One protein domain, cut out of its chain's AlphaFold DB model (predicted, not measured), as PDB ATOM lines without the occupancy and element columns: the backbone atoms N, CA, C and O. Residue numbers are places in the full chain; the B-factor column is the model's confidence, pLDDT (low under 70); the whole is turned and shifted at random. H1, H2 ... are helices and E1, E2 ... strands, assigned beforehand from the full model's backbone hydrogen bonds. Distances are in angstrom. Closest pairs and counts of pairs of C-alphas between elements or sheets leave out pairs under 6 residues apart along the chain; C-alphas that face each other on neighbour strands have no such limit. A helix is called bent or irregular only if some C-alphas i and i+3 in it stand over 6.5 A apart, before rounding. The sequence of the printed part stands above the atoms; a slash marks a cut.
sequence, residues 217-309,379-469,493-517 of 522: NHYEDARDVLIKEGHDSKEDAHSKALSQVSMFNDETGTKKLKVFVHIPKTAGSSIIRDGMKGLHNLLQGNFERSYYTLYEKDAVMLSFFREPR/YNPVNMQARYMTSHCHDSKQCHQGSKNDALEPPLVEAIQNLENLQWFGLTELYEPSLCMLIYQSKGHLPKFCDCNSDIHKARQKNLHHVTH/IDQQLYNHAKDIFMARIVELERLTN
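Overview. This is residues 217 to 309, 379 to 469 and 493 to 517 of the 522 residues of the protein "Hypothetical protein" of Aplanochytrium stocchinoi (UniProt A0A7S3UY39). What is the main picture? A small three-stranded sheet sits in the middle, with the long helix H11 crossing one face and the kinked helix H9 on the other. H6 and H8 pack on one end of H11, and H1 packs on it farther along. What makes it up? The 209 printed residues hold eleven named helices and three strands, H1 H2 E1 H3 H4 H5 E2 H6 H7 H8 E3 H9 H10 H11, mostly helix; the sheet, E1 E2 E3, is parallel. How large is it? It is compact, with a radius of gyration of the C-alphas of 17.2 A and spans of 49 by 39 by 38 A.

Along the chain. Where are the strands? E1 is residues 258 to 261, E2 300 to 305 and E3 424 to 427. Where are the longer helices? H11, residues 493 to 516, runs 34.4 A from C-alpha 493 at (201.972, 103.461, 211.853) to C-alpha 516 at (187.855, 110.166, 181.246). H9, 428 to 443, spans 21.8 A, is irregular, with C-alphas 429 and 432 8.6 A apart, and has a kink of 35 degrees near 435. H1 is 217 to 228 and H2 234 to 246. And the shorter ones? They are H3, 268 to 274, H4, 280 to 283, H5, 291 to 294, H6, 384 to 390, H7, 396 to 401, H8, 412 to 420, and H10, 455 to 461.

Arrangement. How do the strands pair? E1 and E2 are parallel neighbours, with N 302 and O 259 within hydrogen-bond range at 2.8 A; E2 and E3 are parallel neighbours too, with N 426 and O 303 within hydrogen-bond range at 3.0 A. What is on the sheet? H11, at a height of 7.2 A, and H9, at 5.9 A, lie on opposite faces, making three layers, helices on both faces. H3, H4 and H5 stand between E1 and E2 in a strand-helix-strand unit, parallel neighbours with helices between. Which helices touch? H11 touches H8 at a shallow tilt of 25 degrees, closest at C-alphas 416 and 497, 6.1 A; H6 touches H5, H7, H8 and H11. H2 and H9 touch only at their ends, while H10 touches no helix. Are the helix backbones whole? Not every O i to N i+4 pair is within hydrogen-bond range in H2, 6 of 9, H9, 10 of 12, and H10, 2 of 3.

Size, cuts and confidence. Where is it cut? Residues 310 to 378 and 470 to 492 are not printed, with C-alpha gaps of 14.1 A and 27.8 A. Which links are long? H2 to E1 and H9 to H10. Where is confidence low? Of 39 residues under 70, most lie in 225 to 247 and 276 to 286.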
ATOM      1  N   ASN A 217     207.836 113.655 190.795       55.31
ATOM      2  CA  ASN A 217     208.385 112.311 190.662       55.31
ATOM      3  C   ASN A 217     207.414 111.212 191.103       55.31
ATOM      4  O   ASN A 217     207.176 110.337 190.311       55.31
ATOM      5  N   HIS A 218     206.759 111.249 192.269       57.88
ATOM      6  CA  HIS A 218     205.892 110.117 192.656       57.88
ATOM      7  C   HIS A 218     204.655 109.955 191.764       57.88
ATOM      8  O   HIS A 218     204.181 108.838 191.571       57.88
ATOM      9  N   TYR A 219     204.115 111.062 191.250       70.00
ATOM     10  CA  TYR A 219     202.973 111.013 190.345       70.00
ATOM     11  C   TYR A 219     203.387 110.508 188.968       70.00
ATOM     12  O   TYR A 219     202.778 109.577 188.448       70.00
ATOM     13  N   GLU A 220     204.452 111.088 188.415       75.44
ATOM     14  CA  GLU A 220     204.999 110.671 187.128       75.44
ATOM     15  C   GLU A 220     205.589 109.256 187.205       75.44
ATOM     16  O   GLU A 220     205.407 108.492 186.275       75.44
ATOM     17  N   ASP A 221     206.182 108.847 188.329       73.62
ATOM     18  CA  ASP A 221     206.683 107.491 188.576       73.62
ATOM     19  C   ASP A 221     205.515 106.503 188.638       73.62
ATOM     20  O   ASP A 221     205.567 105.463 187.993       73.62
ATOM     21  N   ALA A 222     204.433 106.813 189.366       63.69
ATOM     22  CA  ALA A 222     203.241 105.965 189.386       63.69
ATOM     23  C   ALA A 222     202.617 105.854 187.987       63.69
ATOM     24  O   ALA A 222     202.255 104.763 187.546       63.69
ATOM     25  N   ARG A 223     202.540 106.973 187.264       70.00
ATOM     26  CA  ARG A 223     202.065 107.028 185.883       70.00
ATOM     27  C   ARG A 223     202.957 106.206 184.949       70.00
ATOM     28  O   ARG A 223     202.443 105.404 184.177       70.00
ATOM     29  N   ASP A 224     204.272 106.342 185.055       76.69
ATOM     30  CA  ASP A 224     205.264 105.649 184.234       76.69
ATOM     31  C   ASP A 224     205.333 104.154 184.546       76.69
ATOM     32  O   ASP A 224     205.447 103.349 183.622       76.69
ATOM     33  N   VAL A 225     205.246 103.759 185.819       69.00
ATOM     34  CA  VAL A 225     205.172 102.353 186.251       69.00
ATOM     35  C   VAL A 225     203.896 101.715 185.706       69.00
ATOM     36  O   VAL A 225     203.967 100.658 185.080       69.00
ATOM     37  N   LEU A 226     202.749 102.392 185.826       60.47
ATOM     38  CA  LEU A 226     201.489 101.928 185.239       60.47
ATOM     39  C   LEU A 226     201.550 101.855 183.709       60.47
ATOM     40  O   LEU A 226     200.919 100.985 183.110       60.47
ATOM     41  N   ILE A 227     202.317 102.717 183.045       65.50
ATOM     42  CA  ILE A 227     202.529 102.634 181.595       65.50
ATOM     43  C   ILE A 227     203.459 101.458 181.239       65.50
ATOM     44  O   ILE A 227     203.174 100.749 180.272       65.50
ATOM     45  N   LYS A 228     204.523 101.212 182.016       69.50
ATOM     46  CA  LYS A 228     205.594 100.242 181.710       69.50
ATOM     47  C   LYS A 228     205.289  98.792 182.086       69.50
ATOM     48  O   LYS A 228     205.737  97.901 181.367       69.50
ATOM     49  N   GLU A 229     204.567  98.518 183.170       55.84
ATOM     50  CA  GLU A 229     204.271  97.132 183.554       55.84
ATOM     51  C   GLU A 229     203.210  96.518 182.625       55.84
ATOM     52  O   GLU A 229     202.184  97.124 182.329       55.84
ATOM     53  N   GLY A 230     203.503  95.345 182.063       48.72
ATOM     54  CA  GLY A 230     202.714  94.683 181.021       48.72
ATOM     55  C   GLY A 230     201.340  94.159 181.465       48.72
ATOM     56  O   GLY A 230     200.946  94.238 182.621       48.72
ATOM     57  N   HIS A 231     200.610  93.627 180.488       47.84
ATOM     58  CA  HIS A 231     199.159  93.403 180.437       47.84
ATOM     59  C   HIS A 231     198.516  92.513 181.531       47.84
ATOM     60  O   HIS A 231     197.306  92.616 181.723       47.84
ATOM     61  N   ASP A 232     199.272  91.690 182.267       52.31
ATOM     62  CA  ASP A 232     198.684  90.562 183.019       52.31
ATOM     63  C   ASP A 232     198.298  90.876 184.481       52.31
ATOM     64  O   ASP A 232     197.360  90.284 185.005       52.31
ATOM     65  N   SER A 233     198.941  91.845 185.148       53.97
ATOM     66  CA  SER A 233     198.490  92.361 186.462       53.97
ATOM     67  C   SER A 233     197.483  93.513 186.334       53.97
ATOM     68  O   SER A 233     196.807  93.888 187.297       53.97
ATOM     69  N   LYS A 234     197.362  94.070 185.121       51.78
ATOM     70  CA  LYS A 234     196.499  95.209 184.801       51.78
ATOM     71  C   LYS A 234     195.030  94.841 184.776       51.78
ATOM     72  O   LYS A 234     194.226  95.653 185.215       51.78
ATOM     73  N   GLU A 235     194.669  93.647 184.308       55.81
ATOM     74  CA  GLU A 235     193.261  93.243 184.240       55.81
ATOM     75  C   GLU A 235     192.608  93.186 185.621       55.81
ATOM     76  O   GLU A 235     191.487  93.665 185.766       55.81
ATOM     77  N   ASP A 236     193.318  92.722 186.649       62.56
ATOM     78  CA  ASP A 236     192.753  92.590 187.995       62.56
ATOM     79  C   ASP A 236     192.607  93.951 188.696       62.56
ATOM     80  O   ASP A 236     191.556  94.255 189.261       62.56
ATOM     81  N   ALA A 237     193.609  94.833 188.594       54.94
ATOM     82  CA  ALA A 237     193.531  96.186 189.154       54.94
ATOM     83  C   ALA A 237     192.517  97.072 188.405       54.94
ATOM     84  O   ALA A 237     191.732  97.787 189.032       54.94
ATOM     85  N   HIS A 238     192.484  96.984 187.073       56.38
ATOM     86  CA  HIS A 238     191.538  97.693 186.212       56.38
ATOM     87  C   HIS A 238     190.104  97.190 186.411       56.38
ATOM     88  O   HIS A 238     189.193  97.996 186.582       56.38
ATOM     89  N   SER A 239     189.891  95.872 186.479       63.47
ATOM     90  CA  SER A 239     188.587  95.266 186.784       63.47
ATOM     91  C   SER A 239     188.113  95.633 188.191       63.47
ATOM     92  O   SER A 239     186.946  95.969 188.396       63.47
ATOM     93  N   LYS A 240     189.018  95.689 189.176       65.75
ATOM     94  CA  LYS A 240     188.689  96.142 190.535       65.75
ATOM     95  C   LYS A 240     188.374  97.643 190.591       65.75
ATOM     96  O   LYS A 240     187.497  98.033 191.351       65.75
ATOM     97  N   ALA A 241     189.011  98.478 189.767       55.50
ATOM     98  CA  ALA A 241     188.696  99.906 189.655       55.50
ATOM     99  C   ALA A 241     187.377 100.168 188.900       55.50
ATOM    100  O   ALA A 241     186.581 101.009 189.318       55.50
ATOM    101  N   LEU A 242     187.105  99.419 187.826       59.66
ATOM    102  CA  LEU A 242     185.880  99.538 187.027       59.66
ATOM    103  C   LEU A 242     184.657  98.911 187.704       59.66
ATOM    104  O   LEU A 242     183.570  99.484 187.638       59.66
ATOM    105  N   SER A 243     184.810  97.787 188.412       63.44
ATOM    106  CA  SER A 243     183.713  97.183 189.191       63.44
ATOM    107  C   SER A 243     183.221  98.096 190.320       63.44
ATOM    108  O   SER A 243     182.086  97.962 190.773       63.44
ATOM    109  N   GLN A 244     184.017  99.090 190.725       63.81
ATOM    110  CA  GLN A 244     183.607 100.111 191.689       63.81
ATOM    111  C   GLN A 244     182.714 101.210 191.092       63.81
ATOM    112  O   GLN A 244     182.092 101.951 191.848       63.81
ATOM    113  N   VAL A 245     182.570 101.323 189.768       60.16
ATOM    114  CA  VAL A 245     181.697 102.340 189.142       60.16
ATOM    115  C   VAL A 245     180.203 102.048 189.386       60.16
ATOM    116  O   VAL A 245     179.376 102.954 189.298       60.16
ATOM    117  N   SER A 246     179.837 100.822 189.792       66.50
ATOM    118  CA  SER A 246     178.477 100.479 190.245       66.50
ATOM    119  C   SER A 246     178.310 100.449 191.768       66.50
ATOM    120  O   SER A 246     177.227 100.145 192.250       66.50
ATOM    121  N   MET A 247     179.326 100.809 192.564       69.19
ATOM    122  CA  MET A 247     179.339 100.580 194.023       69.19
ATOM    123  C   MET A 247     178.098 101.058 194.782       69.19
ATOM    124  O   MET A 247     177.774 100.533 195.848       69.19
ATOM    125  N   PHE A 248     177.449 102.106 194.282       73.19
ATOM    126  CA  PHE A 248     176.380 102.794 194.988       73.19
ATOM    127  C   PHE A 248     174.971 102.313 194.641       73.19
ATOM    128  O   PHE A 248     174.049 102.644 195.389       73.19
ATOM    129  N   ASN A 249     174.815 101.540 193.567       68.38
ATOM    130  CA  ASN A 249     173.561 100.907 193.186       68.38
ATOM    131  C   ASN A 249     173.850  99.419 193.010       68.38
ATOM    132  O   ASN A 249     174.679  99.058 192.180       68.38
ATOM    133  N   ASP A 250     173.193  98.550 193.773       67.81
ATOM    134  CA  ASP A 250     173.275  97.139 193.411       67.81
ATOM    135  C   ASP A 250     172.555  96.882 192.073       67.81
ATOM    136  O   ASP A 250     171.788  97.715 191.578       67.81
ATOM    137  N   GLU A 251     172.804  95.719 191.475       71.44
ATOM    138  CA  GLU A 251     172.170  95.308 190.213       71.44
ATOM    139  C   GLU A 251     170.635  95.258 190.306       71.44
ATOM    140  O   GLU A 251     169.941  95.331 189.295       71.44
ATOM    141  N   THR A 252     170.095  95.180 191.525       76.75
ATOM    142  CA  THR A 252     168.654  95.166 191.802       76.75
ATOM    143  C   THR A 252     168.055  96.572 191.931       76.75
ATOM    144  O   THR A 252     166.842  96.721 192.093       76.75
ATOM    145  N   GLY A 253     168.882  97.618 191.847       76.50
ATOM    146  CA  GLY A 253     168.495  99.008 192.059       76.50
ATOM    147  C   GLY A 253     168.232  99.366 193.526       76.50
ATOM    148  O   GLY A 253     167.755 100.473 193.800       76.50
ATOM    149  N   THR A 254     168.530  98.478 194.481       76.94
ATOM    150  CA  THR A 254     168.438  98.805 195.902       76.94
ATOM    151  C   THR A 254     169.629  99.658 196.323       76.94
ATOM    152  O   THR A 254     170.779  99.495 195.897       76.94
ATOM    153  N   LYS A 255     169.327 100.662 197.145       77.75
ATOM    154  CA  LYS A 255     170.323 101.601 197.646       77.75
ATOM    155  C   LYS A 255     171.070 100.933 198.791       77.75
ATOM    156  O   LYS A 255     170.496 100.763 199.866       77.75
ATOM    157  N   LYS A 256     172.351 100.620 198.586       82.00
ATOM    158  CA  LYS A 256     173.225 100.189 199.682       82.00
ATOM    159  C   LYS A 256     173.324 101.290 200.737       82.00
ATOM    160  O   LYS A 256     173.433 102.477 200.399       82.00
ATOM    161  N   LEU A 257     173.304 100.895 202.012       83.56
ATOM    162  CA  LEU A 257     173.675 101.782 203.111       83.56
ATOM    163  C   LEU A 257     175.094 102.280 202.845       83.56
ATOM    164  O   LEU A 257     175.937 101.517 202.381       83.56
ATOM    165  N   LYS A 258     175.369 103.551 203.118       86.25
ATOM    166  CA  LYS A 258     176.737 104.052 203.053       86.25
ATOM    167  C   LYS A 258     177.088 104.648 204.395       86.25
ATOM    168  O   LYS A 258     176.274 105.354 204.988       86.25
ATOM    169  N   VAL A 259     178.274 104.303 204.858       90.69
ATOM    170  CA  VAL A 259     178.747 104.586 206.200       90.69
ATOM    171  C   VAL A 259     180.084 105.284 206.073       90.69
ATOM    172  O   VAL A 259     181.016 104.765 205.465       90.69
ATOM    173  N   PHE A 260     180.178 106.480 206.637       92.62
ATOM    174  CA  PHE A 260     181.411 107.249 206.626       92.62
ATOM    175  C   PHE A 260     182.121 107.132 207.967       92.62
ATOM    176  O   PHE A 260     181.618 107.604 208.985       92.62
ATOM    177  N   VAL A 261     183.302 106.523 207.958       93.88
ATOM    178  CA  VAL A 261     184.239 106.490 209.079       93.88
ATOM    179  C   VAL A 261     184.963 107.836 209.116       93.88
ATOM    180  O   VAL A 261     186.031 108.021 208.536       93.88
ATOM    181  N   HIS A 262     184.336 108.817 209.758       94.25
ATOM    182  CA  HIS A 262     184.911 110.129 210.033       94.25
ATOM    183  C   HIS A 262     186.056 110.014 211.038       94.25
ATOM    184  O   HIS A 262     185.827 109.862 212.241       94.25
ATOM    185  N   ILE A 263     187.277 110.157 210.533       95.81
ATOM    186  CA  ILE A 263     188.452 110.419 211.351       95.81
ATOM    187  C   ILE A 263     188.508 111.941 211.585       95.81
ATOM    188  O   ILE A 263     188.496 112.720 210.626       95.81
ATOM    189  N   PRO A 264     188.538 112.422 212.835       94.75
ATOM    190  CA  PRO A 264     188.584 113.852 213.110       94.75
ATOM    191  C   PRO A 264     189.748 114.530 212.387       94.75
ATOM    192  O   PRO A 264     190.861 114.015 212.371       94.75
ATOM    193  N   LYS A 265     189.513 115.729 211.841       95.12
ATOM    194  CA  LYS A 265     190.518 116.559 211.132       95.12
ATOM    195  C   LYS A 265     191.022 116.009 209.794       95.12
ATOM    196  O   LYS A 265     191.995 116.554 209.265       95.12
ATOM    197  N   THR A 266     190.319 115.044 209.204       96.25
ATOM    198  CA  THR A 266     190.549 114.562 207.831       96.25
ATOM    199  C   THR A 266     189.433 115.020 206.874       96.25
ATOM    200  O   THR A 266     188.886 114.259 206.095       96.25
ATOM    201  N   ALA A 267     189.028 116.293 206.954       93.25
ATOM    202  CA  ALA A 267     188.012 116.896 206.072       93.25
ATOM    203  C   ALA A 267     186.578 116.311 206.144       93.25
ATOM    204  O   ALA A 267     185.757 116.601 205.273       93.25
ATOM    205  N   GLY A 268     186.217 115.576 207.204       89.75
ATOM    206  CA  GLY A 268     184.881 114.980 207.346       89.75
ATOM    207  C   GLY A 268     183.717 115.977 207.275       89.75
ATOM    208  O   GLY A 268     182.764 115.775 206.530       89.75
ATOM    209  N   SER A 269     183.793 117.107 207.984       87.19
ATOM    210  CA  SER A 269     182.747 118.140 207.885       87.19
ATOM    211  C   SER A 269     182.674 118.791 206.503       87.19
ATOM    212  O   SER A 269     181.582 119.157 206.072       87.19
ATOM    213  N   SER A 270     183.809 118.937 205.812       90.56
ATOM    214  CA  SER A 270     183.834 119.477 204.452       90.56
ATOM    215  C   SER A 270     183.125 118.525 203.496       90.56
ATOM    216  O   SER A 270     182.195 118.953 202.819       90.56
ATOM    217  N   ILE A 271     183.452 117.223 203.512       89.25
ATOM    218  CA  ILE A 271     182.810 116.259 202.603       89.25
ATOM    219  C   ILE A 271     181.316 116.112 202.886       89.25
ATOM    220  O   ILE A 271     180.536 115.904 201.965       89.25
ATOM    221  N   ILE A 272     180.877 116.290 204.133       85.88
ATOM    222  CA  ILE A 272     179.445 116.309 204.465       85.88
ATOM    223  C   ILE A 272     178.714 117.468 203.779       85.88
ATOM    224  O   ILE A 272     177.582 117.298 203.326       85.88
ATOM    225  N   ARG A 273     179.363 118.632 203.678       86.56
ATOM    226  CA  ARG A 273     178.798 119.844 203.066       86.56
ATOM    227  C   ARG A 273     178.931 119.860 201.546       86.56
ATOM    228  O   ARG A 273     177.984 120.228 200.858       86.56
ATOM    229  N   ASP A 274     180.096 119.476 201.033       88.56
ATOM    230  CA  ASP A 274     180.408 119.474 199.599       88.56
ATOM    231  C   ASP A 274     179.917 118.221 198.881       88.56
ATOM    232  O   ASP A 274     179.716 118.237 197.661       88.56
ATOM    233  N   GLY A 275     179.728 117.139 199.635       79.12
ATOM    234  CA  GLY A 275     179.126 115.908 199.167       79.12
ATOM    235  C   GLY A 275     177.805 116.215 198.477       79.12
ATOM    236  O   GLY A 275     177.026 117.067 198.905       79.12
ATOM    237  N   MET A 276     177.575 115.547 197.348       66.31
ATOM    238  CA  MET A 276     176.438 115.850 196.482       66.31
ATOM    239  C   MET A 276     175.116 115.851 197.247       66.31
ATOM    240  O   MET A 276     174.949 115.086 198.194       66.31
ATOM    241  N   LYS A 277     174.114 116.573 196.725       65.88
ATOM    242  CA  LYS A 277     172.769 116.567 197.314       65.88
ATOM    243  C   LYS A 277     172.116 115.187 197.481       65.88
ATOM    244  O   LYS A 277     171.242 115.004 198.320       65.88
ATOM    245  N   GLY A 278     172.601 114.190 196.741       60.00
ATOM    246  CA  GLY A 278     172.209 112.784 196.878       60.00
ATOM    247  C   GLY A 278     173.001 111.964 197.907       60.00
ATOM    248  O   GLY A 278     172.635 110.818 198.142       60.00
ATOM    249  N   LEU A 279     174.065 112.514 198.503       67.25
ATOM    250  CA  LEU A 279     174.901 111.892 199.541       67.25
ATOM    251  C   LEU A 279     174.543 112.346 200.968       67.25
ATOM    252  O   LEU A 279     175.096 111.840 201.934       67.25
ATOM    253  N   HIS A 280     173.588 113.258 201.137       61.56
ATOM    254  CA  HIS A 280     173.270 113.834 202.449       61.56
ATOM    255  C   HIS A 280     172.735 112.824 203.475       61.56
ATOM    256  O   HIS A 280     173.067 112.907 204.652       61.56
ATOM    257  N   ASN A 281     171.980 111.813 203.031       60.81
ATOM    258  CA  ASN A 281     171.500 110.744 203.920       60.81
ATOM    259  C   ASN A 281     172.603 109.744 204.301       60.81
ATOM    260  O   ASN A 281     172.385 108.871 205.132       60.81
ATOM    261  N   LEU A 282     173.766 109.840 203.655       57.84
ATOM    262  CA  LEU A 282     174.834 108.839 203.681       57.84
ATOM    263  C   LEU A 282     175.916 109.183 204.696       57.84
ATOM    264  O   LEU A 282     176.852 108.421 204.900       57.84
ATOM    265  N   LEU A 283     175.762 110.335 205.342       61.41
ATOM    266  CA  LEU A 283     176.685 110.875 206.319       61.41
ATOM    267  C   LEU A 283     175.919 111.275 207.583       61.41
ATOM    268  O   LEU A 283     176.206 112.312 208.181       61.41
ATOM    269  N   GLN A 284     174.910 110.478 207.972       57.34
ATOM    270  CA  GLN A 284     174.324 110.584 209.308       57.34
ATOM    271  C   GLN A 284     175.468 110.447 210.301       57.34
ATOM    272  O   GLN A 284     176.072 109.381 210.399       57.34
ATOM    273  N   GLY A 285     175.806 111.582 210.921       56.62
ATOM    274  CA  GLY A 285     177.048 111.806 211.642       56.62
ATOM    275  C   GLY A 285     177.417 110.584 212.456       56.62
ATOM    276  O   GLY A 285     176.753 110.245 213.427       56.62
ATOM    277  N   ASN A 286     178.487 109.921 212.053       69.50
ATOM    278  CA  ASN A 286     178.990 108.713 212.689       69.50
ATOM    279  C   ASN A 286     179.594 108.982 214.085       69.50
ATOM    280  O   ASN A 286     180.276 108.117 214.629       69.50
ATOM    281  N   PHE A 287     179.393 110.190 214.629       83.31
ATOM    282  CA  PHE A 287     179.909 110.676 215.905       83.31
ATOM    283  C   PHE A 287     181.391 110.344 216.114       83.31
ATOM    284  O   PHE A 287     181.769 109.956 217.211       83.31
ATOM    285  N   GLU A 288     182.207 110.450 215.054       90.00
ATOM    286  CA  GLU A 288     183.657 110.198 215.112       90.00
ATOM    287  C   GLU A 288     183.997 108.821 215.723       90.00
ATOM    288  O   GLU A 288     184.968 108.682 216.466       90.00
ATOM    289  N   ARG A 289     183.179 107.802 215.420       91.94
ATOM    290  CA  ARG A 289     183.395 106.404 215.823       91.94
ATOM    291  C   ARG A 289     184.366 105.678 214.886       91.94
ATOM    292  O   ARG A 289     184.527 106.052 213.723       91.94
ATOM    293  N   SER A 290     184.973 104.620 215.413       94.75
ATOM    294  CA  SER A 290     185.920 103.741 214.719       94.75
ATOM    295  C   SER A 290     185.291 102.881 213.623       94.75
ATOM    296  O   SER A 290     184.075 102.683 213.580       94.75
ATOM    297  N   TYR A 291     186.149 102.320 212.766       95.38
ATOM    298  CA  TYR A 291     185.800 101.388 211.700       95.38
ATOM    299  C   TYR A 291     184.975 100.205 212.213       95.38
ATOM    300  O   TYR A 291     183.860 100.017 211.743       95.38
ATOM    301  N   TYR A 292     185.453  99.457 213.214       94.56
ATOM    302  CA  TYR A 292     184.740  98.265 213.698       94.56
ATOM    303  C   TYR A 292     183.390  98.577 214.334       94.56
ATOM    304  O   TYR A 292     182.457  97.787 214.219       94.56
ATOM    305  N   THR A 293     183.250  99.740 214.968       93.06
ATOM    306  CA  THR A 293     181.959 100.166 215.524       93.06
ATOM    307  C   THR A 293     180.937 100.487 214.437       93.06
ATOM    308  O   THR A 293     179.735 100.396 214.675       93.06
ATOM    309  N   LEU A 294     181.407 100.905 213.266       92.31
ATOM    310  CA  LEU A 294     180.575 101.331 212.147       92.31
ATOM    311  C   LEU A 294     180.481 100.278 211.042       92.31
ATOM    312  O   LEU A 294     179.770 100.500 210.065       92.31
ATOM    313  N   TYR A 295     181.223  99.180 211.158       94.06
ATOM    314  CA  TYR A 295     181.314  98.179 210.115       94.06
ATOM    315  C   TYR A 295     179.963  97.504 209.898       94.06
ATOM    316  O   TYR A 295     179.386  96.914 210.809       94.06
ATOM    317  N   GLU A 296     179.504  97.554 208.656       91.06
ATOM    318  CA  GLU A 296     178.278  96.918 208.207       91.06
ATOM    319  C   GLU A 296     178.601  96.133 206.936       91.06
ATOM    320  O   GLU A 296     179.060  96.704 205.945       91.06
ATOM    321  N   LYS A 297     178.377  94.813 206.964       89.69
ATOM    322  CA  LYS A 297     178.836  93.869 205.926       89.69
ATOM    323  C   LYS A 297     178.398  94.253 204.507       89.69
ATOM    324  O   LYS A 297     179.162  94.077 203.562       89.69
ATOM    325  N   ASP A 298     177.188  94.789 204.374       88.62
ATOM    326  CA  ASP A 298     176.577  95.127 203.083       88.62
ATOM    327  C   ASP A 298     176.583  96.638 202.791       88.62
ATOM    328  O   ASP A 298     175.989  97.097 201.807       88.62
ATOM    329  N   ALA A 299     177.249  97.431 203.636       90.00
ATOM    330  CA  ALA A 299     177.371  98.864 203.442       90.00
ATOM    331  C   ALA A 299     178.577  99.234 202.573       90.00
ATOM    332  O   ALA A 299     179.596  98.550 202.513       90.00
ATOM    333  N   VAL A 300     178.467 100.389 201.925       90.56
ATOM    334  CA  VAL A 300     179.599 101.082 201.320       90.56
ATOM    335  C   VAL A 300     180.287 101.890 202.415       90.56
ATOM    336  O   VAL A 300     179.759 102.910 202.854       90.56
ATOM    337  N   MET A 301     181.450 101.436 202.854       92.88
ATOM    338  CA  MET A 301     182.300 102.095 203.835       92.88
ATOM    339  C   MET A 301     183.181 103.140 203.143       92.88
ATOM    340  O   MET A 301     183.858 102.854 202.151       92.88
ATOM    341  N   LEU A 302     183.161 104.360 203.671       94.19
ATOM    342  CA  LEU A 302     183.907 105.510 203.162       94.19
ATOM    343  C   LEU A 302     184.774 106.111 204.271       94.19
ATOM    344  O   LEU A 302     184.343 106.159 205.420       94.19
ATOM    345  N   SER A 303     185.946 106.650 203.944       95.81
ATOM    346  CA  SER A 303     186.728 107.461 204.890       95.81
ATOM    347  C   SER A 303     187.564 108.531 204.184       95.81
ATOM    348  O   SER A 303     187.654 108.566 202.959       95.81
ATOM    349  N   PHE A 304     188.167 109.427 204.955       97.00
ATOM    350  CA  PHE A 304     189.216 110.323 204.482       97.00
ATOM    351  C   PHE A 304     190.440 110.183 205.374       97.00
ATOM    352  O   PHE A 304     190.323 110.126 206.601       97.00
ATOM    353  N   PHE A 305     191.603 110.248 204.741       98.31
ATOM    354  CA  PHE A 305     192.899 110.287 205.401       98.31
ATOM    355  C   PHE A 305     193.570 111.644 205.189       98.31
ATOM    356  O   PHE A 305     193.162 112.459 204.351       98.31
ATOM    357  N   ARG A 306     194.592 111.915 205.991       98.12
ATOM    358  CA  ARG A 306     195.390 113.138 205.942       98.12
ATOM    359  C   ARG A 306     196.852 112.807 206.194       98.12
ATOM    360  O   ARG A 306     197.150 111.875 206.939       98.12
ATOM    361  N   GLU A 307     197.755 113.575 205.601       98.38
ATOM    362  CA  GLU A 307     199.184 113.435 205.845       98.38
ATOM    363  C   GLU A 307     199.438 113.529 207.364       98.38
ATOM    364  O   GLU A 307     198.946 114.469 208.001       98.38
ATOM    365  N   PRO A 308     200.137 112.555 207.980       98.50
ATOM    366  CA  PRO A 308     200.180 112.437 209.437       98.50
ATOM    367  C   PRO A 308     200.689 113.683 210.163       98.50
ATOM    368  O   PRO A 308     200.138 114.047 211.204       98.50
ATOM    369  N   ARG A 309     201.677 114.408 209.619       98.38
ATOM    370  CA  ARG A 309     202.145 115.651 210.252       98.38
ATOM    371  C   ARG A 309     201.078 116.738 210.205       98.38
ATOM    372  O   ARG A 309     200.834 117.399 211.218       98.38
ATOM    373  N   TYR A 379     192.496 115.380 221.773       93.50
ATOM    374  CA  TYR A 379     192.992 114.294 220.930       93.50
ATOM    375  C   TYR A 379     194.279 113.683 221.484       93.50
ATOM    376  O   TYR A 379     195.191 114.405 221.888       93.50
ATOM    377  N   ASN A 380     194.376 112.357 221.414       94.44
ATOM    378  CA  ASN A 380     195.630 111.627 221.510       94.44
ATOM    379  C   ASN A 380     196.167 111.390 220.083       94.44
ATOM    380  O   ASN A 380     195.576 110.598 219.344       94.44
ATOM    381  N   PRO A 381     197.264 112.061 219.679       96.69
ATOM    382  CA  PRO A 381     197.785 111.999 218.312       96.69
ATOM    383  C   PRO A 381     198.458 110.677 217.945       96.69
ATOM    384  O   PRO A 381     198.783 110.484 216.774       96.69
ATOM    385  N   VAL A 382     198.733 109.799 218.914       96.00
ATOM    386  CA  VAL A 382     199.548 108.604 218.676       96.00
ATOM    387  C   VAL A 382     198.792 107.644 217.754       96.00
ATOM    388  O   VAL A 382     197.758 107.098 218.144       96.00
ATOM    389  N   ASN A 383     199.309 107.478 216.531       97.31
ATOM    390  CA  ASN A 383     198.762 106.661 215.439       97.31
ATOM    391  C   ASN A 383     197.228 106.722 215.307       97.31
ATOM    392  O   ASN A 383     196.550 105.694 215.212       97.31
ATOM    393  N   MET A 384     196.651 107.922 215.390       97.38
ATOM    394  CA  MET A 384     195.204 108.070 215.501       97.38
ATOM    395  C   MET A 384     194.463 107.581 214.248       97.38
ATOM    396  O   MET A 384     193.388 107.004 214.391       97.38
ATOM    397  N   GLN A 385     195.005 107.748 213.037       98.25
ATOM    398  CA  GLN A 385     194.327 107.264 211.824       98.25
ATOM    399  C   GLN A 385     194.267 105.732 211.794       98.25
ATOM    400  O   GLN A 385     193.199 105.166 211.568       98.25
ATOM    401  N   ALA A 386     195.372 105.056 212.106       98.06
ATOM    402  CA  ALA A 386     195.425 103.603 212.210       98.06
ATOM    403  C   ALA A 386     194.538 103.088 213.347       98.06
ATOM    404  O   ALA A 386     193.799 102.126 213.159       98.06
ATOM    405  N   ARG A 387     194.513 103.775 214.496       96.38
ATOM    406  CA  ARG A 387     193.606 103.433 215.599       96.38
ATOM    407  C   ARG A 387     192.149 103.540 215.179       96.38
ATOM    408  O   ARG A 387     191.356 102.692 215.563       96.38
ATOM    409  N   TYR A 388     191.763 104.526 214.377       96.62
ATOM    410  CA  TYR A 388     190.396 104.594 213.851       96.62
ATOM    411  C   TYR A 388     190.046 103.408 212.949       96.62
ATOM    412  O   TYR A 388     188.879 103.024 212.895       96.62
ATOM    413  N   MET A 389     191.040 102.807 212.297       97.62
ATOM    414  CA  MET A 389     190.857 101.623 211.464       97.62
ATOM    415  C   MET A 389     190.805 100.314 212.256       97.62
ATOM    416  O   MET A 389     190.258  99.354 211.730       97.62
ATOM    417  N   THR A 390     191.317 100.250 213.489       96.50
ATOM    418  CA  THR A 390     191.422  98.986 214.253       96.50
ATOM    419  C   THR A 390     190.741  98.995 215.630       96.50
ATOM    420  O   THR A 390     190.541  97.950 216.243       96.50
ATOM    421  N   SER A 391     190.389 100.165 216.164       92.75
ATOM    422  CA  SER A 391     189.780 100.282 217.496       92.75
ATOM    423  C   SER A 391     188.315  99.861 217.515       92.75
ATOM    424  O   SER A 391     187.615  99.901 216.504       92.75
ATOM    425  N   HIS A 392     187.843  99.513 218.712       91.88
ATOM    426  CA  HIS A 392     186.447  99.145 218.984       91.88
ATOM    427  C   HIS A 392     185.723 100.209 219.829       91.88
ATOM    428  O   HIS A 392     184.731  99.932 220.502       91.88
ATOM    429  N   CYS A 393     186.226 101.445 219.827       89.31
ATOM    430  CA  CYS A 393     185.657 102.545 220.602       89.31
ATOM    431  C   CYS A 393     184.238 102.913 220.123       89.31
ATOM    432  O   CYS A 393     184.002 103.107 218.929       89.31
ATOM    433  N   HIS A 394     183.295 103.036 221.064       88.44
ATOM    434  CA  HIS A 394     181.869 103.247 220.769       88.44
ATOM    435  C   HIS A 394     181.395 104.706 220.872       88.44
ATOM    436  O   HIS A 394     180.308 105.048 220.395       88.44
ATOM    437  N   ASP A 395     182.197 105.578 221.476       89.06
ATOM    438  CA  ASP A 395     181.940 107.014 221.558       89.06
ATOM    439  C   ASP A 395     183.160 107.814 221.088       89.06
ATOM    440  O   ASP A 395     184.290 107.317 221.104       89.06
ATOM    441  N   SER A 396     182.918 109.053 220.648       88.62
ATOM    442  CA  SER A 396     183.956 109.931 220.100       88.62
ATOM    443  C   SER A 396     185.100 110.158 221.079       88.62
ATOM    444  O   SER A 396     186.260 110.172 220.682       88.62
ATOM    445  N   LYS A 397     184.799 110.295 222.374       88.38
ATOM    446  CA  LYS A 397     185.798 110.584 223.403       88.38
ATOM    447  C   LYS A 397     186.797 109.434 223.538       88.38
ATOM    448  O   LYS A 397     188.003 109.676 223.494       88.38
ATOM    449  N   GLN A 398     186.315 108.193 223.608       89.38
ATOM    450  CA  GLN A 398     187.164 107.000 223.605       89.38
ATOM    451  C   GLN A 398     188.003 106.911 222.326       89.38
ATOM    452  O   GLN A 398     189.201 106.632 222.392       89.38
ATOM    453  N   CYS A 399     187.408 107.200 221.166       91.06
ATOM    454  CA  CYS A 399     188.130 107.156 219.898       91.06
ATOM    455  C   CYS A 399     189.238 108.218 219.818       91.06
ATOM    456  O   CYS A 399     190.363 107.918 219.411       91.06
ATOM    457  N   HIS A 400     188.969 109.437 220.291       91.94
ATOM    458  CA  HIS A 400     189.940 110.531 220.323       91.94
ATOM    459  C   HIS A 400     191.119 110.240 221.243       91.94
ATOM    460  O   HIS A 400     192.256 110.537 220.889       91.94
ATOM    461  N   GLN A 401     190.856 109.674 222.420       89.69
ATOM    462  CA  GLN A 401     191.826 109.633 223.519       89.69
ATOM    463  C   GLN A 401     192.560 108.290 223.622       89.69
ATOM    464  O   GLN A 401     193.666 108.240 224.159       89.69
ATOM    465  N   GLY A 402     191.986 107.225 223.055       84.50
ATOM    466  CA  GLY A 402     192.372 105.846 223.353       84.50
ATOM    467  C   GLY A 402     191.366 105.237 224.311       84.50
ATOM    468  O   GLY A 402     191.152 105.773 225.399       84.50
ATOM    469  N   SER A 403     190.738 104.121 223.931       80.25
ATOM    470  CA  SER A 403     190.033 103.305 224.914       80.25
ATOM    471  C   SER A 403     191.036 102.437 225.671       80.25
ATOM    472  O   SER A 403     192.128 102.151 225.184       80.25
ATOM    473  N   LYS A 404     190.647 101.956 226.856       75.88
ATOM    474  CA  LYS A 404     191.493 101.056 227.660       75.88
ATOM    475  C   LYS A 404     191.858  99.752 226.947       75.88
ATOM    476  O   LYS A 404     192.797  99.078 227.353       75.88
ATOM    477  N   ASN A 405     191.088  99.392 225.924       76.88
ATOM    478  CA  ASN A 405     191.274  98.168 225.158       76.88
ATOM    479  C   ASN A 405     192.015  98.410 223.838       76.88
ATOM    480  O   ASN A 405     192.377  97.441 223.179       76.88
ATOM    481  N   ASP A 406     192.246  99.668 223.450       80.44
ATOM    482  CA  ASP A 406     192.918  99.989 222.197       80.44
ATOM    483  C   ASP A 406     194.416 100.183 222.434       80.44
ATOM    484  O   ASP A 406     194.840 100.951 223.300       80.44
ATOM    485  N   ALA A 407     195.231  99.527 221.613       86.62
ATOM    486  CA  ALA A 407     196.657  99.811 221.566       86.62
ATOM    487  C   ALA A 407     196.902 101.200 220.948       86.62
ATOM    488  O   ALA A 407     196.310 101.548 219.924       86.62
ATOM    489  N   LEU A 408     197.817 101.979 221.537       90.25
ATOM    490  CA  LEU A 408     198.311 103.218 220.917       90.25
ATOM    491  C   LEU A 408     199.139 102.937 219.652       90.25
ATOM    492  O   LEU A 408     199.221 103.768 218.750       90.25
ATOM    493  N   GLU A 409     199.721 101.742 219.572       94.00
ATOM    494  CA  GLU A 409     200.349 101.187 218.376       94.00
ATOM    495  C   GLU A 409     199.518  99.993 217.870       94.00
ATOM    496  O   GLU A 409     199.804  98.850 218.228       94.00
ATOM    497  N   PRO A 410     198.445 100.225 217.095       95.00
ATOM    498  CA  PRO A 410     197.639  99.135 216.555       95.00
ATOM    499  C   PRO A 410     198.406  98.315 215.501       95.00
ATOM    500  O   PRO A 410     199.322  98.841 214.868       95.00
ATOM    501  N   PRO A 411     198.034  97.049 215.242       96.75
ATOM    502  CA  PRO A 411     198.683  96.243 214.209       96.75
ATOM    503  C   PRO A 411     198.549  96.881 212.817       96.75
ATOM    504  O   PRO A 411     197.446  97.044 212.296       96.75
ATOM    505  N   LEU A 412     199.679  97.211 212.178       97.69
ATOM    506  CA  LEU A 412     199.689  97.852 210.854       97.69
ATOM    507  C   LEU A 412     198.961  97.019 209.787       97.69
ATOM    508  O   LEU A 412     198.225  97.572 208.978       97.69
ATOM    509  N   VAL A 413     199.163  95.698 209.795       97.88
ATOM    510  CA  VAL A 413     198.559  94.776 208.817       97.88
ATOM    511  C   VAL A 413     197.032  94.839 208.875       97.88
ATOM    512  O   VAL A 413     196.382  94.922 207.838       97.88
ATOM    513  N   GLU A 414     196.464  94.869 210.080       97.75
ATOM    514  CA  GLU A 414     195.020  94.985 210.293       97.75
ATOM    515  C   GLU A 414     194.495  96.350 209.827       97.75
ATOM    516  O   GLU A 414     193.480  96.424 209.138       97.75
ATOM    517  N   ALA A 415     195.218  97.434 210.127       98.12
ATOM    518  CA  ALA A 415     194.851  98.774 209.671       98.12
ATOM    519  C   ALA A 415     194.840  98.879 208.133       98.12
ATOM    520  O   ALA A 415     193.908  99.454 207.567       98.12
ATOM    521  N   ILE A 416     195.841  98.296 207.460       98.31
ATOM    522  CA  ILE A 416     195.909  98.210 205.994       98.31
ATOM    523  C   ILE A 416     194.752  97.372 205.451       98.31
ATOM    524  O   ILE A 416     194.055  97.819 204.544       98.31
ATOM    525  N   GLN A 417     194.494  96.198 206.030       97.81
ATOM    526  CA  GLN A 417     193.396  95.336 205.598       97.81
ATOM    527  C   GLN A 417     192.044  96.052 205.709       97.81
ATOM    528  O   GLN A 417     191.243  96.021 204.777       97.81
ATOM    529  N   ASN A 418     191.795  96.753 206.816       97.88
ATOM    530  CA  ASN A 418     190.557  97.505 206.997       97.88
ATOM    531  C   ASN A 418     190.465  98.706 206.047       97.88
ATOM    532  O   ASN A 418     189.366  99.031 205.599       97.88
ATOM    533  N   LEU A 419     191.592  99.336 205.698       97.56
ATOM    534  CA  LEU A 419     191.643 100.384 204.676       97.56
ATOM    535  C   LEU A 419     191.286  99.832 203.295       97.56
ATOM    536  O   LEU A 419     190.508 100.448 202.573       97.56
ATOM    537  N   GLU A 420     191.809  98.666 202.930       96.25
ATOM    538  CA  GLU A 420     191.506  98.010 201.653       96.25
ATOM    539  C   GLU A 420     190.070  97.485 201.581       96.25
ATOM    540  O   GLU A 420     189.489  97.416 200.495       96.25
ATOM    541  N   ASN A 421     189.480  97.168 202.734       95.69
ATOM    542  CA  ASN A 421     188.065  96.836 202.862       95.69
ATOM    543  C   ASN A 421     187.152  98.065 202.730       95.69
ATOM    544  O   ASN A 421     185.939  97.895 202.580       95.69
ATOM    545  N   LEU A 422     187.686  99.293 202.782       95.31
ATOM    546  CA  LEU A 422     186.910 100.474 202.420       95.31
ATOM    547  C   LEU A 422     186.618 100.430 200.924       95.31
ATOM    548  O   LEU A 422     187.514 100.422 200.077       95.31
ATOM    549  N   GLN A 423     185.338 100.495 200.591       93.69
ATOM    550  CA  GLN A 423     184.904 100.626 199.211       93.69
ATOM    551  C   GLN A 423     185.370 101.968 198.622       93.69
ATOM    552  O   GLN A 423     185.650 102.062 197.429       93.69
ATOM    553  N   TRP A 424     185.520 103.002 199.456       94.69
ATOM    554  CA  TRP A 424     186.062 104.287 199.031       94.69
ATOM    555  C   TRP A 424     186.878 104.993 200.114       94.69
ATOM    556  O   TRP A 424     186.527 104.965 201.291       94.69
ATOM    557  N   PHE A 425     187.914 105.724 199.710       96.94
ATOM    558  CA  PHE A 425     188.541 106.714 200.576       96.94
ATOM    559  C   PHE A 425     189.139 107.875 199.774       96.94
ATOM    560  O   PHE A 425     189.464 107.729 198.595       96.94
ATOM    561  N   GLY A 426     189.266 109.025 200.433       97.19
ATOM    562  CA  GLY A 426     189.903 110.229 199.900       97.19
ATOM    563  C   GLY A 426     191.109 110.676 200.723       97.19
ATOM    564  O   GLY A 426     191.317 110.218 201.850       97.19
ATOM    565  N   LEU A 427     191.882 111.611 200.173       98.19
ATOM    566  CA  LEU A 427     192.993 112.274 200.857       98.19
ATOM    567  C   LEU A 427     192.686 113.760 201.022       98.19
ATOM    568  O   LEU A 427     192.231 114.425 200.093       98.19
ATOM    569  N   THR A 428     192.963 114.298 202.205       97.12
ATOM    570  CA  THR A 428     192.688 115.704 202.532       97.12
ATOM    571  C   THR A 428     193.522 116.664 201.676       97.12
ATOM    572  O   THR A 428     193.035 117.718 201.280       97.12
ATOM    573  N   GLU A 429     194.763 116.302 201.355       96.50
ATOM    574  CA  GLU A 429     195.672 117.096 200.515       96.50
ATOM    575  C   GLU A 429     195.238 117.110 199.046       96.50
ATOM    576  O   GLU A 429     195.566 118.037 198.315       96.50
ATOM    577  N   LEU A 430     194.476 116.095 198.633       96.81
ATOM    578  CA  LEU A 430     193.906 115.937 197.298       96.81
ATOM    579  C   LEU A 430     192.377 115.949 197.395       96.81
ATOM    580  O   LEU A 430     191.692 115.085 196.841       96.81
ATOM    581  N   TYR A 431     191.835 116.917 198.138       95.94
ATOM    582  CA  TYR A 431     190.408 116.976 198.451       95.94
ATOM    583  C   TYR A 431     189.528 117.100 197.200       95.94
ATOM    584  O   TYR A 431     188.552 116.362 197.068       95.94
ATOM    585  N   GLU A 432     189.878 117.978 196.254       94.81
ATOM    586  CA  GLU A 432     189.104 118.125 195.013       94.81
ATOM    587  C   GLU A 432     189.184 116.871 194.125       94.81
ATOM    588  O   GLU A 432     188.117 116.354 193.773       94.81
ATOM    589  N   PRO A 433     190.381 116.301 193.844       96.44
ATOM    590  CA  PRO A 433     190.486 115.004 193.172       96.44
ATOM    591  C   PRO A 433     189.669 113.905 193.863       96.44
ATOM    592  O   PRO A 433     188.963 113.144 193.199       96.44
ATOM    593  N   SER A 434     189.689 113.857 195.201       96.44
ATOM    594  CA  SER A 434     188.910 112.892 195.990       96.44
ATOM    595  C   SER A 434     187.411 113.065 195.751       96.44
ATOM    596  O   SER A 434     186.707 112.098 195.461       96.44
ATOM    597  N   LEU A 435     186.907 114.300 195.816       94.38
ATOM    598  CA  LEU A 435     185.498 114.597 195.563       94.38
ATOM    599  C   LEU A 435     185.096 114.218 194.132       94.38
ATOM    600  O   LEU A 435     184.035 113.633 193.922       94.38
ATOM    601  N   CYS A 436     185.941 114.514 193.152       95.12
ATOM    602  CA  CYS A 436     185.708 114.178 191.753       95.12
ATOM    603  C   CYS A 436     185.675 112.667 191.506       95.12
ATOM    604  O   CYS A 436     184.753 112.186 190.844       95.12
ATOM    605  N   MET A 437     186.593 111.912 192.114       95.12
ATOM    606  CA  MET A 437     186.582 110.448 192.088       95.12
ATOM    607  C   MET A 437     185.300 109.883 192.714       95.12
ATOM    608  O   MET A 437     184.645 109.034 192.109       95.12
ATOM    609  N   LEU A 438     184.884 110.404 193.874       93.06
ATOM    610  CA  LEU A 438     183.632 110.002 194.523       93.06
ATOM    611  C   LEU A 438     182.413 110.271 193.628       93.06
ATOM    612  O   LEU A 438     181.519 109.430 193.510       93.06
ATOM    613  N   ILE A 439     182.369 111.439 192.981       91.75
ATOM    614  CA  ILE A 439     181.285 111.793 192.062       91.75
ATOM    615  C   ILE A 439     181.268 110.837 190.873       91.75
ATOM    616  O   ILE A 439     180.200 110.305 190.567       91.75
ATOM    617  N   TYR A 440     182.419 110.585 190.246       92.81
ATOM    618  CA  TYR A 440     182.528 109.665 189.119       92.81
ATOM    619  C   TYR A 440     182.015 108.273 189.485       92.81
ATOM    620  O   TYR A 440     181.103 107.775 188.832       92.81
ATOM    621  N   GLN A 441     182.496 107.689 190.582       90.56
ATOM    622  CA  GLN A 441     182.048 106.365 191.025       90.56
ATOM    623  C   GLN A 441     180.560 106.335 191.391       90.56
ATOM    624  O   GLN A 441     179.906 105.311 191.254       90.56
ATOM    625  N   SER A 442     179.995 107.458 191.838       86.94
ATOM    626  CA  SER A 442     178.566 107.550 192.163       86.94
ATOM    627  C   SER A 442     177.639 107.762 190.972       86.94
ATOM    628  O   SER A 442     176.455 107.439 191.069       86.94
ATOM    629  N   LYS A 443     178.139 108.329 189.872       88.56
ATOM    630  CA  LYS A 443     177.324 108.757 188.725       88.56
ATOM    631  C   LYS A 443     177.706 108.104 187.399       88.56
ATOM    632  O   LYS A 443     176.996 108.307 186.415       88.56
ATOM    633  N   GLY A 444     178.836 107.408 187.341       90.88
ATOM    634  CA  GLY A 444     179.423 106.858 186.120       90.88
ATOM    635  C   GLY A 444     179.980 107.898 185.142       90.88
ATOM    636  O   GLY A 444     180.385 107.536 184.045       90.88
ATOM    637  N   HIS A 445     179.989 109.189 185.495       92.69
ATOM    638  CA  HIS A 445     180.526 110.248 184.641       92.69
ATOM    639  C   HIS A 445     181.179 111.357 185.461       92.69
ATOM    640  O   HIS A 445     180.736 111.689 186.566       92.69
ATOM    641  N   LEU A 446     182.229 111.946 184.894       94.38
ATOM    642  CA  LEU A 446     183.007 112.998 185.528       94.38
ATOM    643  C   LEU A 446     182.445 114.376 185.125       94.38
ATOM    644  O   LEU A 446     182.348 114.671 183.932       94.38
ATOM    645  N   PRO A 447     182.044 115.238 186.075       93.69
ATOM    646  CA  PRO A 447     181.613 116.593 185.751       93.69
ATOM    647  C   PRO A 447     182.744 117.424 185.139       93.69
ATOM    648  O   PRO A 447     183.887 117.319 185.567       93.69
ATOM    649  N   LYS A 448     182.416 118.354 184.234       94.81
ATOM    650  CA  LYS A 448     183.416 119.242 183.608       94.81
ATOM    651  C   LYS A 448     184.251 120.052 184.606       94.81
ATOM    652  O   LYS A 448     185.402 120.338 184.328       94.81
ATOM    653  N   PHE A 449     183.692 120.407 185.766       94.31
ATOM    654  CA  PHE A 449     184.436 121.148 186.794       94.31
ATOM    655  C   PHE A 449     185.558 120.334 187.453       94.31
ATOM    656  O   PHE A 449     186.337 120.903 188.210       94.31
ATOM    657  N   CYS A 450     185.604 119.022 187.231       95.62
ATOM    658  CA  CYS A 450     186.665 118.163 187.742       95.62
ATOM    659  C   CYS A 450     187.905 118.150 186.853       95.62
ATOM    660  O   CYS A 450     188.957 117.764 187.335       95.62
ATOM    661  N   ASP A 451     187.793 118.560 185.588       96.44
ATOM    662  CA  ASP A 451     188.952 118.688 184.710       96.44
ATOM    663  C   ASP A 451     189.671 120.012 185.004       96.44
ATOM    664  O   ASP A 451     189.110 121.082 184.761       96.44
ATOM    665  N   CYS A 452     190.906 119.945 185.500       94.88
ATOM    666  CA  CYS A 452     191.776 121.088 185.793       94.88
ATOM    667  C   CYS A 452     191.945 122.025 184.591       94.88
ATOM    668  O   CYS A 452     192.158 123.228 184.763       94.88
ATOM    669  N   ASN A 453     191.823 121.494 183.370       94.06
ATOM    670  CA  ASN A 453     191.934 122.271 182.137       94.06
ATOM    671  C   ASN A 453     190.627 122.981 181.750       94.06
ATOM    672  O   ASN A 453     190.606 123.771 180.807       94.06
ATOM    673  N   SER A 454     189.526 122.724 182.461       94.06
ATOM    674  CA  SER A 454     188.238 123.357 182.197       94.06
ATOM    675  C   SER A 454     188.142 124.741 182.836       94.06
ATOM    676  O   SER A 454     188.394 124.917 184.026       94.06
ATOM    677  N   ASP A 455     187.620 125.722 182.101       91.81
ATOM    678  CA  ASP A 455     187.310 127.048 182.661       91.81
ATOM    679  C   ASP A 455     186.320 126.989 183.841       91.81
ATOM    680  O   ASP A 455     186.352 127.825 184.747       91.81
ATOM    681  N   ILE A 456     185.458 125.965 183.867       92.31
ATOM    682  CA  ILE A 456     184.451 125.764 184.917       92.31
ATOM    683  C   ILE A 456     185.111 125.342 186.242       92.31
ATOM    684  O   ILE A 456     184.581 125.641 187.315       92.31
ATOM    685  N   HIS A 457     186.277 124.693 186.193       91.31
ATOM    686  CA  HIS A 457     187.001 124.226 187.375       91.31
ATOM    687  C   HIS A 457     187.330 125.380 188.333       91.31
ATOM    688  O   HIS A 457     186.935 125.357 189.501       91.31
ATOM    689  N   LYS A 458     187.909 126.472 187.811       87.00
ATOM    690  CA  LYS A 458     188.272 127.672 188.593       87.00
ATOM    691  C   LYS A 458     187.081 128.307 189.313       87.00
ATOM    692  O   LYS A 458     187.226 128.850 190.408       87.00
ATOM    693  N   ALA A 459     185.894 128.258 188.706       85.62
ATOM    694  CA  ALA A 459     184.675 128.769 189.325       85.62
ATOM    695  C   ALA A 459     184.200 127.870 190.478       85.62
ATOM    696  O   ALA A 459     183.686 128.367 191.482       85.62
ATOM    697  N   ARG A 460     184.379 126.549 190.367       84.94
ATOM    698  CA  ARG A 460     183.967 125.600 191.407       84.94
ATOM    699  C   ARG A 460     184.892 125.615 192.618       84.94
ATOM    700  O   ARG A 460     184.358 125.554 193.722       84.94
ATOM    701  N   GLN A 461     186.207 125.758 192.439       84.12
ATOM    702  CA  GLN A 461     187.167 125.804 193.556       84.12
ATOM    703  C   GLN A 461     186.797 126.865 194.602       84.12
ATOM    704  O   GLN A 461     186.835 126.617 195.803       84.12
ATOM    705  N   LYS A 462     186.325 128.032 194.146       84.75
ATOM    706  CA  LYS A 462     185.869 129.126 195.021       84.75
ATOM    707  C   LYS A 462     184.654 128.769 195.887       84.75
ATOM    708  O   LYS A 462     184.387 129.454 196.864       84.75
ATOM    709  N   ASN A 463     183.918 127.725 195.510       87.00
ATOM    710  CA  ASN A 463     182.673 127.295 196.138       87.00
ATOM    711  C   ASN A 463     182.822 126.003 196.959       87.00
ATOM    712  O   ASN A 463     181.807 125.450 197.388       87.00
ATOM    713  N   LEU A 464     184.040 125.474 197.124       89.00
ATOM    714  CA  LEU A 464     184.277 124.336 198.011       89.00
ATOM    715  C   LEU A 464     184.343 124.807 199.464       89.00
ATOM    716  O   LEU A 464     184.946 125.837 199.780       89.00
ATOM    717  N   HIS A 465     183.717 124.052 200.364       88.88
ATOM    718  CA  HIS A 465     183.678 124.413 201.771       88.88
ATOM    719  C   HIS A 465     185.006 124.086 202.448       88.88
ATOM    720  O   HIS A 465     185.356 122.930 202.674       88.88
ATOM    721  N   HIS A 466     185.703 125.126 202.899       86.31
ATOM    722  CA  HIS A 466     186.806 124.973 203.834       86.31
ATOM    723  C   HIS A 466     186.339 125.306 205.255       86.31
ATOM    724  O   HIS A 466     186.267 126.467 205.662       86.31
ATOM    725  N   VAL A 467     185.995 124.275 206.028       85.00
ATOM    726  CA  VAL A 467     185.568 124.440 207.423       85.00
ATOM    727  C   VAL A 467     186.799 124.589 208.323       85.00
ATOM    728  O   VAL A 467     187.387 123.608 208.766       85.00
ATOM    729  N   THR A 468     187.190 125.832 208.608       83.31
ATOM    730  CA  THR A 468     188.394 126.144 209.405       83.31
ATOM    731  C   THR A 468     188.144 126.235 210.908       83.31
ATOM    732  O   THR A 468     189.094 126.326 211.680       83.31
ATOM    733  N   HIS A 469     186.881 126.262 211.348       82.00
ATOM    734  CA  HIS A 469     186.502 126.512 212.746       82.00
ATOM    735  C   HIS A 469     187.156 127.770 213.353       82.00
ATOM    736  O   HIS A 469     187.460 127.792 214.542       82.00
ATOM    737  N   ILE A 493     202.946 104.369 212.475       98.31
ATOM    738  CA  ILE A 493     201.972 103.461 211.853       98.31
ATOM    739  C   ILE A 493     201.077 104.244 210.894       98.31
ATOM    740  O   ILE A 493     200.873 103.805 209.765       98.31
ATOM    741  N   ASP A 494     200.649 105.446 211.288       98.62
ATOM    742  CA  ASP A 494     199.891 106.353 210.418       98.62
ATOM    743  C   ASP A 494     200.664 106.725 209.148       98.62
ATOM    744  O   ASP A 494     200.064 106.805 208.084       98.62
ATOM    745  N   GLN A 495     201.986 106.910 209.218       98.62
ATOM    746  CA  GLN A 495     202.831 107.153 208.040       98.62
ATOM    747  C   GLN A 495     202.786 105.992 207.054       98.62
ATOM    748  O   GLN A 495     202.613 106.213 205.858       98.62
ATOM    749  N   GLN A 496     202.914 104.759 207.541       98.56
ATOM    750  CA  GLN A 496     202.870 103.577 206.679       98.56
ATOM    751  C   GLN A 496     201.473 103.372 206.090       98.56
ATOM    752  O   GLN A 496     201.345 103.170 204.885       98.56
ATOM    753  N   LEU A 497     200.428 103.509 206.912       98.62
ATOM    754  CA  LEU A 497     199.041 103.426 206.462       98.62
ATOM    755  C   LEU A 497     198.710 104.510 205.427       98.62
ATOM    756  O   LEU A 497     198.115 104.209 204.398       98.62
ATOM    757  N   TYR A 498     199.106 105.761 205.677       98.62
ATOM    758  CA  TYR A 498     198.857 106.880 204.770       98.62
ATOM    759  C   TYR A 498     199.614 106.725 203.453       98.62
ATOM    760  O   TYR A 498     199.042 106.999 202.405       98.62
ATOM    761  N   ASN A 499     200.870 106.270 203.479       98.06
ATOM    762  CA  ASN A 499     201.621 106.009 202.251       98.06
ATOM    763  C   ASN A 499     200.936 104.920 201.415       98.06
ATOM    764  O   ASN A 499     200.699 105.136 200.232       98.06
ATOM    765  N   HIS A 500     200.500 103.826 202.047       98.00
ATOM    766  CA  HIS A 500     199.728 102.776 201.372       98.00
ATOM    767  C   HIS A 500     198.418 103.309 200.775       98.00
ATOM    768  O   HIS A 500     198.097 103.062 199.612       98.00
ATOM    769  N   ALA A 501     197.678 104.113 201.547       97.81
ATOM    770  CA  ALA A 501     196.468 104.785 201.080       97.81
ATOM    771  C   ALA A 501     196.758 105.682 199.871       97.81
ATOM    772  O   ALA A 501     196.030 105.657 198.878       97.81
ATOM    773  N   LYS A 502     197.829 106.475 199.951       97.56
ATOM    774  CA  LYS A 502     198.250 107.404 198.909       97.56
ATOM    775  C   LYS A 502     198.592 106.671 197.623       97.56
ATOM    776  O   LYS A 502     198.092 107.079 196.582       97.56
ATOM    777  N   ASP A 503     199.354 105.589 197.686       96.50
ATOM    778  CA  ASP A 503     199.747 104.825 196.500       96.50
ATOM    779  C   ASP A 503     198.517 104.251 195.776       96.50
ATOM    780  O   ASP A 503     198.346 104.460 194.571       96.50
ATOM    781  N   ILE A 504     197.585 103.639 196.520       96.06
ATOM    782  CA  ILE A 504     196.309 103.153 195.970       96.06
ATOM    783  C   ILE A 504     195.488 104.309 195.380       96.06
ATOM    784  O   ILE A 504     194.914 104.179 194.297       96.06
ATOM    785  N   PHE A 505     195.401 105.438 196.084       96.56
ATOM    786  CA  PHE A 505     194.638 106.601 195.637       96.56
ATOM    787  C   PHE A 505     195.206 107.183 194.340       96.56
ATOM    788  O   PHE A 505     194.452 107.409 193.396       96.56
ATOM    789  N   MET A 506     196.523 107.384 194.259       96.50
ATOM    790  CA  MET A 506     197.167 107.932 193.065       96.50
ATOM    791  C   MET A 506     197.000 107.002 191.865       96.50
ATOM    792  O   MET A 506     196.673 107.480 190.781       96.50
ATOM    793  N   ALA A 507     197.122 105.684 192.057       95.12
ATOM    794  CA  ALA A 507     196.857 104.717 190.995       95.12
ATOM    795  C   ALA A 507     195.412 104.818 190.468       95.12
ATOM    796  O   ALA A 507     195.189 104.813 189.257       95.12
ATOM    797  N   ARG A 508     194.426 104.986 191.362       94.94
ATOM    798  CA  ARG A 508     193.016 105.196 190.980       94.94
ATOM    799  C   ARG A 508     192.798 106.511 190.235       94.94
ATOM    800  O   ARG A 508     191.999 106.540 189.305       94.94
ATOM    801  N   ILE A 509     193.489 107.583 190.626       96.25
ATOM    802  CA  ILE A 509     193.414 108.874 189.935       96.25
ATOM    803  C   ILE A 509     193.975 108.767 188.519       96.25
ATOM    804  O   ILE A 509     193.267 109.130 187.587       96.25
ATOM    805  N   VAL A 510     195.180 108.215 188.340       95.88
ATOM    806  CA  VAL A 510     195.790 108.028 187.008       95.88
ATOM    807  C   VAL A 510     194.865 107.227 186.095       95.88
ATOM    808  O   VAL A 510     194.645 107.591 184.939       95.88
ATOM    809  N   GLU A 511     194.277 106.153 186.621       94.25
ATOM    810  CA  GLU A 511     193.338 105.334 185.863       94.25
ATOM    811  C   GLU A 511     192.062 106.104 185.498       94.25
ATOM    812  O   GLU A 511     191.588 106.039 184.363       94.25
ATOM    813  N   LEU A 512     191.526 106.900 186.422       95.19
ATOM    814  CA  LEU A 512     190.359 107.733 186.158       95.19
ATOM    815  C   LEU A 512     190.644 108.822 185.112       95.19
ATOM    816  O   LEU A 512     189.815 109.043 184.224       95.19
ATOM    817  N   GLU A 513     191.804 109.476 185.172       96.31
ATOM    818  CA  GLU A 513     192.248 110.440 184.159       96.31
ATOM    819  C   GLU A 513     192.350 109.778 182.780       96.31
ATOM    820  O   GLU A 513     191.841 110.315 181.795       96.31
ATOM    821  N   ARG A 514     192.911 108.563 182.708       96.00
ATOM    822  CA  ARG A 514     192.999 107.772 181.472       96.00
ATOM    823  C   ARG A 514     191.621 107.440 180.898       96.00
ATOM    824  O   ARG A 514     191.411 107.579 179.695       96.00
ATOM    825  N   LEU A 515     190.684 106.999 181.739       94.69
ATOM    826  CA  LEU A 515     189.327 106.619 181.324       94.69
ATOM    827  C   LEU A 515     188.488 107.813 180.864       94.69
ATOM    828  O   LEU A 515     187.635 107.671 179.990       94.69
ATOM    829  N   THR A 516     188.692 108.978 181.475       95.88
ATOM    830  CA  THR A 516     187.855 110.166 181.246       95.88
ATOM    831  C   THR A 516     188.503 111.207 180.341       95.88
ATOM    832  O   THR A 516     187.815 112.131 179.907       95.88
ATOM    833  N   ASN A 517     189.794 111.053 180.037       96.75
ATOM    834  CA  ASN A 517     190.620 112.038 179.342       96.75
ATOM    835  C   ASN A 517     190.542 113.438 179.991       96.75
ATOM    836  O   ASN A 517     190.544 114.455 179.299       96.75
TER     837      ASN A 517